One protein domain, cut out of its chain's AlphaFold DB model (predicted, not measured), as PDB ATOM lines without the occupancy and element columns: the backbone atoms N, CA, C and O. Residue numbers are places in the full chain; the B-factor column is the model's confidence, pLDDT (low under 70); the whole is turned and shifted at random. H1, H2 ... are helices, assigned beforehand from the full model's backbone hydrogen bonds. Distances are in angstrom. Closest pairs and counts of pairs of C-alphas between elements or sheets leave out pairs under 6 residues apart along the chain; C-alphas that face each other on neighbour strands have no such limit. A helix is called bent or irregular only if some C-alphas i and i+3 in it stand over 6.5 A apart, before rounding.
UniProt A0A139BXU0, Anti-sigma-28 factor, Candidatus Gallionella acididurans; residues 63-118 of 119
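This is residues 63 to 118 of the 119 residues of the protein "Anti-sigma-28 factor" of Candidatus Gallionella acididurans (UniProt A0A139BXU0). This is a wide, open, flat U with an empty middle: H3, the longest helix, makes one arm, while H1 and H2, one after the other, make the other arm. The link of residues 93 to 99 makes the bend between H2 and H3, and H3 runs back past the gap toward the side where H1 lies, with no helix touching another. The printed part has 56 residues with three named helices, in the order H1, H2, H3 along the chain, and no named strand; its class is all helix. The whole is extended, with a radius of gyration of the C-alphas of 16.6 A, and the C-alphas span 46 by 29 by 9 A along their three main axes.

Begin with H3, residues 100 to 116, whose N-to-C direction is (0.86, 0.38, -0.34). Going back along the chain over a short link of 7 residues, you reach H2, residues 81 to 92, with direction (-0.34, -0.28, 0.90). H2 and H3 are apart: no C-alpha of the one is within 8 A of the other. Before H2, over another short link of 6 residues, find H1, residues 63 to 74, with direction (-0.86, -0.33, 0.40). H1 and H2 are apart too, with no C-alpha of the one within 8 A of the other, and H1 and H3 are likewise apart, with no C-alpha of the one within 8 A of the other. Look at the backbone atoms next: in H1, H2 and H3 every O i to N i+4 pair is within hydrogen-bond range.

Find C-alpha 100 of Ser 100 at (16.244, 14.738, -31.428); from there H3 runs through 17 residues to Arg 116, whose C-alpha is at (36.931, 21.048, -42.505), 24.3 A from first to last C-alpha. H2 runs from Pro 81 to Ser 92, 16.3 A from first to last C-alpha. For H1, look at C-alpha 63 of Ala 63 at (33.647, 40.532, -56.596); the helix runs from there to Ala 74, 15.7 A from first to last C-alpha. None of the three helices is bent.

The two C-alphas farthest apart are those of Ala 63 and Glu 93, at 46.4 A, while those of the first and last printed residues, Ala 63 and Lys 118, are 22.0 A apart. Residues 63 to 86, 89 to 94 and 97 to 118 stand free. The printed part has no cut, and neither link is long. The mean pLDDT of the printed part is 83.1; the model's confidence is low, under 70, at residues 69 to 79, of which 69 to 74 belong to H1.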
ATOM      1  N   ALA A  63      34.496  39.955 -57.637       71.56
ATOM      2  CA  ALA A  63      33.647  40.532 -56.596       71.56
ATOM      3  C   ALA A  63      32.210  40.758 -57.092       71.56
ATOM      4  O   ALA A  63      31.273  40.433 -56.376       71.56
ATOM      5  N   THR A  64      32.022  41.211 -58.334       74.69
ATOM      6  CA  THR A  64      30.690  41.373 -58.948       74.69
ATOM      7  C   THR A  64      29.996  40.024 -59.126       74.69
ATOM      8  O   THR A  64      28.797  39.918 -58.871       74.69
ATOM      9  N   GLN A  65      30.734  38.972 -59.502       75.88
ATOM     10  CA  GLN A  65      30.189  37.617 -59.595       75.88
ATOM     11  C   GLN A  65      29.743  37.091 -58.223       75.88
ATOM     12  O   GLN A  65      28.629  36.585 -58.103       75.88
ATOM     13  N   LEU A  66      30.570  37.256 -57.184       79.25
ATOM     14  CA  LEU A  66      30.217  36.879 -55.812       79.25
ATOM     15  C   LEU A  66      29.036  37.696 -55.285       79.25
ATOM     16  O   LEU A  66      28.113  37.124 -54.723       79.25
ATOM     17  N   GLN A  67      29.006  39.005 -55.528       75.38
ATOM     18  CA  GLN A  67      27.907  39.879 -55.123       75.38
ATOM     19  C   GLN A  67      26.603  39.536 -55.860       75.38
ATOM     20  O   GLN A  67      25.527  39.641 -55.279       75.38
ATOM     21  N   SER A  68      26.683  39.069 -57.110       71.31
ATOM     22  CA  SER A  68      25.530  38.580 -57.880       71.31
ATOM     23  C   SER A  68      25.035  37.222 -57.376       71.31
ATOM     24  O   SER A  68      23.827  37.007 -57.297       71.31
ATOM     25  N   MET A  69      25.946  36.319 -56.996       69.50
ATOM     26  CA  MET A  69      25.617  35.038 -56.358       69.50
ATOM     27  C   MET A  69      24.998  35.242 -54.971       69.50
ATOM     28  O   MET A  69      23.945  34.678 -54.702       69.50
ATOM     29  N   GLU A  70      25.590  36.102 -54.141       67.94
ATOM     30  CA  GLU A  70      25.074  36.511 -52.829       67.94
ATOM     31  C   GLU A  70      23.704  37.179 -52.974       67.94
ATOM     32  O   GLU A  70      22.763  36.812 -52.288       67.94
ATOM     33  N   SER A  71      23.528  38.086 -53.941       64.25
ATOM     34  CA  SER A  71      22.222  38.706 -54.218       64.25
ATOM     35  C   SER A  71      21.192  37.692 -54.721       64.25
ATOM     36  O   SER A  71      20.006  37.832 -54.440       64.25
ATOM     37  N   SER A  72      21.616  36.663 -55.460       61.41
ATOM     38  CA  SER A  72      20.727  35.591 -55.929       61.41
ATOM     39  C   SER A  72      20.354  34.626 -54.801       61.41
ATOM     40  O   SER A  72      19.213  34.181 -54.742       61.41
ATOM     41  N   MET A  73      21.279  34.337 -53.881       63.03
ATOM     42  CA  MET A  73      21.023  33.570 -52.657       63.03
ATOM     43  C   MET A  73      20.163  34.354 -51.663       63.03
ATOM     44  O   MET A  73      19.234  33.786 -51.100       63.03
ATOM     45  N   ALA A  74      20.401  35.656 -51.505       61.19
ATOM     46  CA  ALA A  74      19.607  36.553 -50.671       61.19
ATOM     47  C   ALA A  74      18.183  36.758 -51.215       61.19
ATOM     48  O   ALA A  74      17.248  36.926 -50.436       61.19
ATOM     49  N   ASN A  75      18.005  36.713 -52.541       59.16
ATOM     50  CA  ASN A  75      16.687  36.733 -53.188       59.16
ATOM     51  C   ASN A  75      16.044  35.345 -53.305       59.16
ATOM     52  O   ASN A  75      14.868  35.247 -53.659       59.16
ATOM     53  N   SER A  76      16.782  34.270 -53.021       56.69
ATOM     54  CA  SER A  76      16.207  32.935 -52.950       56.69
ATOM     55  C   SER A  76      15.558  32.767 -51.579       56.69
ATOM     56  O   SER A  76      16.220  32.990 -50.563       56.69
ATOM     57  N   PRO A  77      14.272  32.388 -51.495       59.91
ATOM     58  CA  PRO A  77      13.647  32.140 -50.210       59.91
ATOM     59  C   PRO A  77      14.393  31.008 -49.498       59.91
ATOM     60  O   PRO A  77      14.218  29.835 -49.820       59.91
ATOM     61  N   VAL A  78      15.202  31.360 -48.492       63.47
ATOM     62  CA  VAL A  78      15.889  30.408 -47.596       63.47
ATOM     63  C   VAL A  78      14.880  29.437 -46.965       63.47
ATOM     64  O   VAL A  78      15.213  28.309 -46.604       63.47
ATOM     65  N   ALA A  79      13.615  29.853 -46.889       69.38
ATOM     66  CA  ALA A  79      12.496  29.009 -46.529       69.38
ATOM     67  C   ALA A  79      11.351  29.142 -47.544       69.38
ATOM     68  O   ALA A  79      10.963  30.239 -47.939       69.38
ATOM     69  N   ASN A  80      10.761  28.004 -47.914       81.50
ATOM     70  CA  ASN A  80       9.544  27.968 -48.719       81.50
ATOM     71  C   ASN A  80       8.347  28.449 -47.864       81.50
ATOM     72  O   ASN A  80       8.042  27.803 -46.856       81.50
ATOM     73  N   PRO A  81       7.649  29.538 -48.248       81.94
ATOM     74  CA  PRO A  81       6.604  30.150 -47.426       81.94
ATOM     75  C   PRO A  81       5.408  29.224 -47.170       81.94
ATOM     76  O   PRO A  81       4.864  29.242 -46.067       81.94
ATOM     77  N   ASN A  82       5.044  28.367 -48.131       84.81
ATOM     78  CA  ASN A  82       3.969  27.381 -47.955       84.81
ATOM     79  C   ASN A  82       4.352  26.359 -46.881       84.81
ATOM     80  O   ASN A  82       3.622  26.142 -45.917       84.81
ATOM     81  N   LYS A  83       5.580  25.840 -46.975       85.94
ATOM     82  CA  LYS A  83       6.138  24.891 -46.004       85.94
ATOM     83  C   LYS A  83       6.215  25.498 -44.599       85.94
ATOM     84  O   LYS A  83       5.942  24.820 -43.615       85.94
ATOM     85  N   VAL A  84       6.565  26.781 -44.496       87.62
ATOM     86  CA  VAL A  84       6.584  27.514 -43.221       87.62
ATOM     87  C   VAL A  84       5.176  27.665 -42.646       87.62
ATOM     88  O   VAL A  84       5.002  27.481 -41.444       87.62
ATOM     89  N   ALA A  85       4.177  27.987 -43.471       89.00
ATOM     90  CA  ALA A  85       2.789  28.091 -43.030       89.00
ATOM     91  C   ALA A  85       2.255  26.747 -42.505       89.00
ATOM     92  O   ALA A  85       1.695  26.699 -41.411       89.00
ATOM     93  N   GLU A  86       2.517  25.650 -43.220       88.12
ATOM     94  CA  GLU A  86       2.149  24.294 -42.796       88.12
ATOM     95  C   GLU A  86       2.805  23.904 -41.463       88.12
ATOM     96  O   GLU A  86       2.135  23.413 -40.554       88.12
ATOM     97  N   ILE A  87       4.109  24.168 -41.306       87.94
ATOM     98  CA  ILE A  87       4.835  23.885 -40.058       87.94
ATOM     99  C   ILE A  87       4.275  24.724 -38.903       87.94
ATOM    100  O   ILE A  87       4.044  24.191 -37.821       87.94
ATOM    101  N   LYS A  88       4.010  26.018 -39.119       89.56
ATOM    102  CA  LYS A  88       3.405  26.899 -38.103       89.56
ATOM    103  C   LYS A  88       2.027  26.409 -37.662       89.56
ATOM    104  O   LYS A  88       1.734  26.441 -36.465       89.56
ATOM    105  N   GLN A  89       1.210  25.924 -38.597       91.19
ATOM    106  CA  GLN A  89      -0.088  25.335 -38.282       91.19
ATOM    107  C   GLN A  89       0.085  24.063 -37.443       91.19
ATOM    108  O   GLN A  89      -0.505  23.948 -36.373       91.19
ATOM    109  N   ALA A  90       0.972  23.154 -37.859       88.19
ATOM    110  CA  ALA A  90       1.254  21.923 -37.122       88.19
ATOM    111  C   ALA A  90       1.809  22.179 -35.707       88.19
ATOM    112  O   ALA A  90       1.503  21.415 -34.790       88.19
ATOM    113  N   ILE A  91       2.598  23.245 -35.512       89.12
ATOM    114  CA  ILE A  91       3.068  23.687 -34.189       89.12
ATOM    115  C   ILE A  91       1.896  24.211 -33.353       89.12
ATOM    116  O   ILE A  91       1.744  23.802 -32.206       89.12
ATOM    117  N   SER A  92       1.052  25.071 -33.931       89.31
ATOM    118  CA  SER A  92      -0.125  25.635 -33.247       89.31
ATOM    119  C   SER A  92      -1.115  24.555 -32.805       89.31
ATOM    120  O   SER A  92      -1.725  24.658 -31.748       89.31
ATOM    121  N   GLU A  93      -1.239  23.492 -33.595       91.94
ATOM    122  CA  GLU A  93      -2.110  22.347 -33.323       91.94
ATOM    123  C   GLU A  93      -1.435  21.258 -32.467       91.94
ATOM    124  O   GLU A  93      -2.032  20.210 -32.225       91.94
ATOM    125  N   GLY A  94      -0.186  21.469 -32.032       89.50
ATOM    126  CA  GLY A  94       0.552  20.541 -31.167       89.50
ATOM    127  C   GLY A  94       0.991  19.234 -31.837       89.50
ATOM    128  O   GLY A  94       1.414  18.305 -31.157       89.50
ATOM    129  N   ARG A  95       0.906  19.137 -33.170       89.38
ATOM    130  CA  ARG A  95       1.279  17.935 -33.940       89.38
ATOM    131  C   ARG A  95       2.729  17.946 -34.422       89.38
ATOM    132  O   ARG A  95       3.205  16.959 -34.977       89.38
ATOM    133  N   PHE A  96       3.444  19.051 -34.230       88.38
ATOM    134  CA  PHE A  96       4.861  19.140 -34.558       88.38
ATOM    135  C   PHE A  96       5.717  18.501 -33.458       88.38
ATOM    136  O   PHE A  96       5.784  19.008 -32.341       88.38
ATOM    137  N   THR A  97       6.402  17.402 -33.784       87.25
ATOM    138  CA  THR A  97       7.326  16.715 -32.869       87.25
ATOM    139  C   THR A  97       8.764  16.925 -33.323       87.25
ATOM    140  O   THR A  97       9.113  16.637 -34.468       87.25
ATOM    141  N   VAL A  98       9.614  17.407 -32.417       87.44
ATOM    142  CA  VAL A  98      11.050  17.556 -32.679       87.44
ATOM    143  C   VAL A  98      11.708  16.177 -32.680       87.44
ATOM    144  O   VAL A  98      11.592  15.427 -31.714       87.44
ATOM    145  N   ASN A  99      12.431  15.846 -33.751       90.50
ATOM    146  CA  ASN A  99      13.232  14.626 -33.812       90.50
ATOM    147  C   ASN A  99      14.657  14.905 -33.309       90.50
ATOM    148  O   ASN A  99      15.487  15.442 -34.042       90.50
ATOM    149  N   SER A 100      14.941  14.517 -32.066       91.94
ATOM    150  CA  SER A 100      16.244  14.738 -31.428       91.94
ATOM    151  C   SER A 100      17.411  14.050 -32.144       91.94
ATOM    152  O   SER A 100      18.516  14.586 -32.132       91.94
ATOM    153  N   GLY A 101      17.181  12.905 -32.800       92.19
ATOM    154  CA  GLY A 101      18.212  12.211 -33.580       92.19
ATOM    155  C   GLY A 101      18.662  13.047 -34.777       92.19
ATOM    156  O   GLY A 101      19.845  13.328 -34.929       92.19
ATOM    157  N   VAL A 102      17.699  13.565 -35.546       91.94
ATOM    158  CA  VAL A 102      17.984  14.452 -36.686       91.94
ATOM    159  C   VAL A 102      18.695  15.727 -36.231       91.94
ATOM    160  O   VAL A 102      19.614  16.189 -36.904       91.94
ATOM    161  N   VAL A 103      18.304  16.300 -35.087       91.19
ATOM    162  CA  VAL A 103      18.968  17.493 -34.533       91.19
ATOM    163  C   VAL A 103      20.430  17.199 -34.185       91.19
ATOM    164  O   VAL A 103      21.306  17.985 -34.546       91.19
ATOM    165  N   ALA A 104      20.703  16.069 -33.530       94.88
ATOM    166  CA  ALA A 104      22.060  15.661 -33.178       94.88
ATOM    167  C   ALA A 104      22.929  15.434 -34.424       94.88
ATOM    168  O   ALA A 104      24.040  15.961 -34.502       94.88
ATOM    169  N   ASP A 105      22.401  14.729 -35.428       94.06
ATOM    170  CA  ASP A 105      23.111  14.472 -36.684       94.06
ATOM    171  C   ASP A 105      23.463  15.775 -37.411       94.06
ATOM    172  O   ASP A 105      24.594  15.950 -37.868       94.06
ATOM    173  N   LYS A 106      22.519  16.725 -37.485       94.12
ATOM    174  CA  LYS A 106      22.766  18.035 -38.106       94.12
ATOM    175  C   LYS A 106      23.788  18.857 -37.333       94.12
ATOM    176  O   LYS A 106      24.645  19.463 -37.965       94.12
ATOM    177  N   LEU A 107      23.752  18.834 -36.001       95.94
ATOM    178  CA  LEU A 107      24.741  19.534 -35.183       95.94
ATOM    179  C   LEU A 107      26.156  18.989 -35.423       95.94
ATOM    180  O   LEU A 107      27.088  19.765 -35.633       95.94
ATOM    181  N   ILE A 108      26.316  17.661 -35.432       95.25
ATOM    182  CA  ILE A 108      27.604  17.012 -35.702       95.25
ATOM    183  C   ILE A 108      28.092  17.355 -37.113       95.25
ATOM    184  O   ILE A 108      29.274  17.650 -37.289       95.25
ATOM    185  N   GLU A 109      27.206  17.333 -38.111       95.56
ATOM    186  CA  GLU A 109      27.562  17.668 -39.492       95.56
ATOM    187  C   GLU A 109      28.042  19.117 -39.622       95.56
ATOM    188  O   GLU A 109      29.116  19.356 -40.170       95.56
ATOM    189  N   THR A 110      27.326  20.078 -39.033       93.75
ATOM    190  CA  THR A 110      27.736  21.491 -39.041       93.75
ATOM    191  C   THR A 110      29.087  21.699 -38.354       93.75
ATOM    192  O   THR A 110      29.923  22.460 -38.837       93.75
ATOM    193  N   VAL A 111      29.346  21.001 -37.242       94.31
ATOM    194  CA  VAL A 111      30.647  21.067 -36.555       94.31
ATOM    195  C   VAL A 111      31.761  20.462 -37.414       94.31
ATOM    196  O   VAL A 111      32.842  21.044 -37.511       94.31
ATOM    197  N   LYS A 112      31.512  19.323 -38.074       94.50
ATOM    198  CA  LYS A 112      32.470  18.705 -39.005       94.50
ATOM    199  C   LYS A 112      32.800  19.631 -40.172       94.50
ATOM    200  O   LYS A 112      33.972  19.751 -40.524       94.50
ATOM    201  N   GLU A 113      31.795  20.283 -40.750       93.25
ATOM    202  CA  GLU A 113      31.974  21.264 -41.821       93.25
ATOM    203  C   GLU A 113      32.805  22.460 -41.346       93.25
ATOM    204  O   GLU A 113      33.770  22.838 -42.005       93.25
ATOM    205  N   LEU A 114      32.524  22.994 -40.152       93.69
ATOM    206  CA  LEU A 114      33.289  24.109 -39.593       93.69
ATOM    207  C   LEU A 114      34.773  23.769 -39.394       93.69
ATOM    208  O   LEU A 114      35.630  24.622 -39.616       93.69
ATOM    209  N   ILE A 115      35.081  22.540 -38.972       95.38
ATOM    210  CA  ILE A 115      36.463  22.070 -38.813       95.38
ATOM    211  C   ILE A 115      37.126  21.886 -40.182       95.38
ATOM    212  O   ILE A 115      38.261  22.312 -40.370       95.38
ATOM    213  N   ARG A 116      36.417  21.291 -41.149       92.12
ATOM    214  CA  ARG A 116      36.931  21.048 -42.505       92.12
ATOM    215  C   ARG A 116      37.208  22.345 -43.265       92.12
ATOM    216  O   ARG A 116      38.192  22.413 -43.988       92.12
ATOM    217  N   ASN A 117      36.382  23.369 -43.071       87.00
ATOM    218  CA  ASN A 117      36.516  24.664 -43.744       87.00
ATOM    219  C   ASN A 117      37.552  25.587 -43.066       87.00
ATOM    220  O   ASN A 117      37.814  26.679 -43.568       87.00
ATOM    221  N   LYS A 118      38.117  25.176 -41.920       72.19
ATOM    222  CA  LYS A 118      39.177  25.883 -41.175       72.19
ATOM    223  C   LYS A 118      40.585  25.308 -41.396       72.19
ATOM    224  O   LYS A 118      41.516  25.796 -40.754       72.19
TER     225      LYS A 118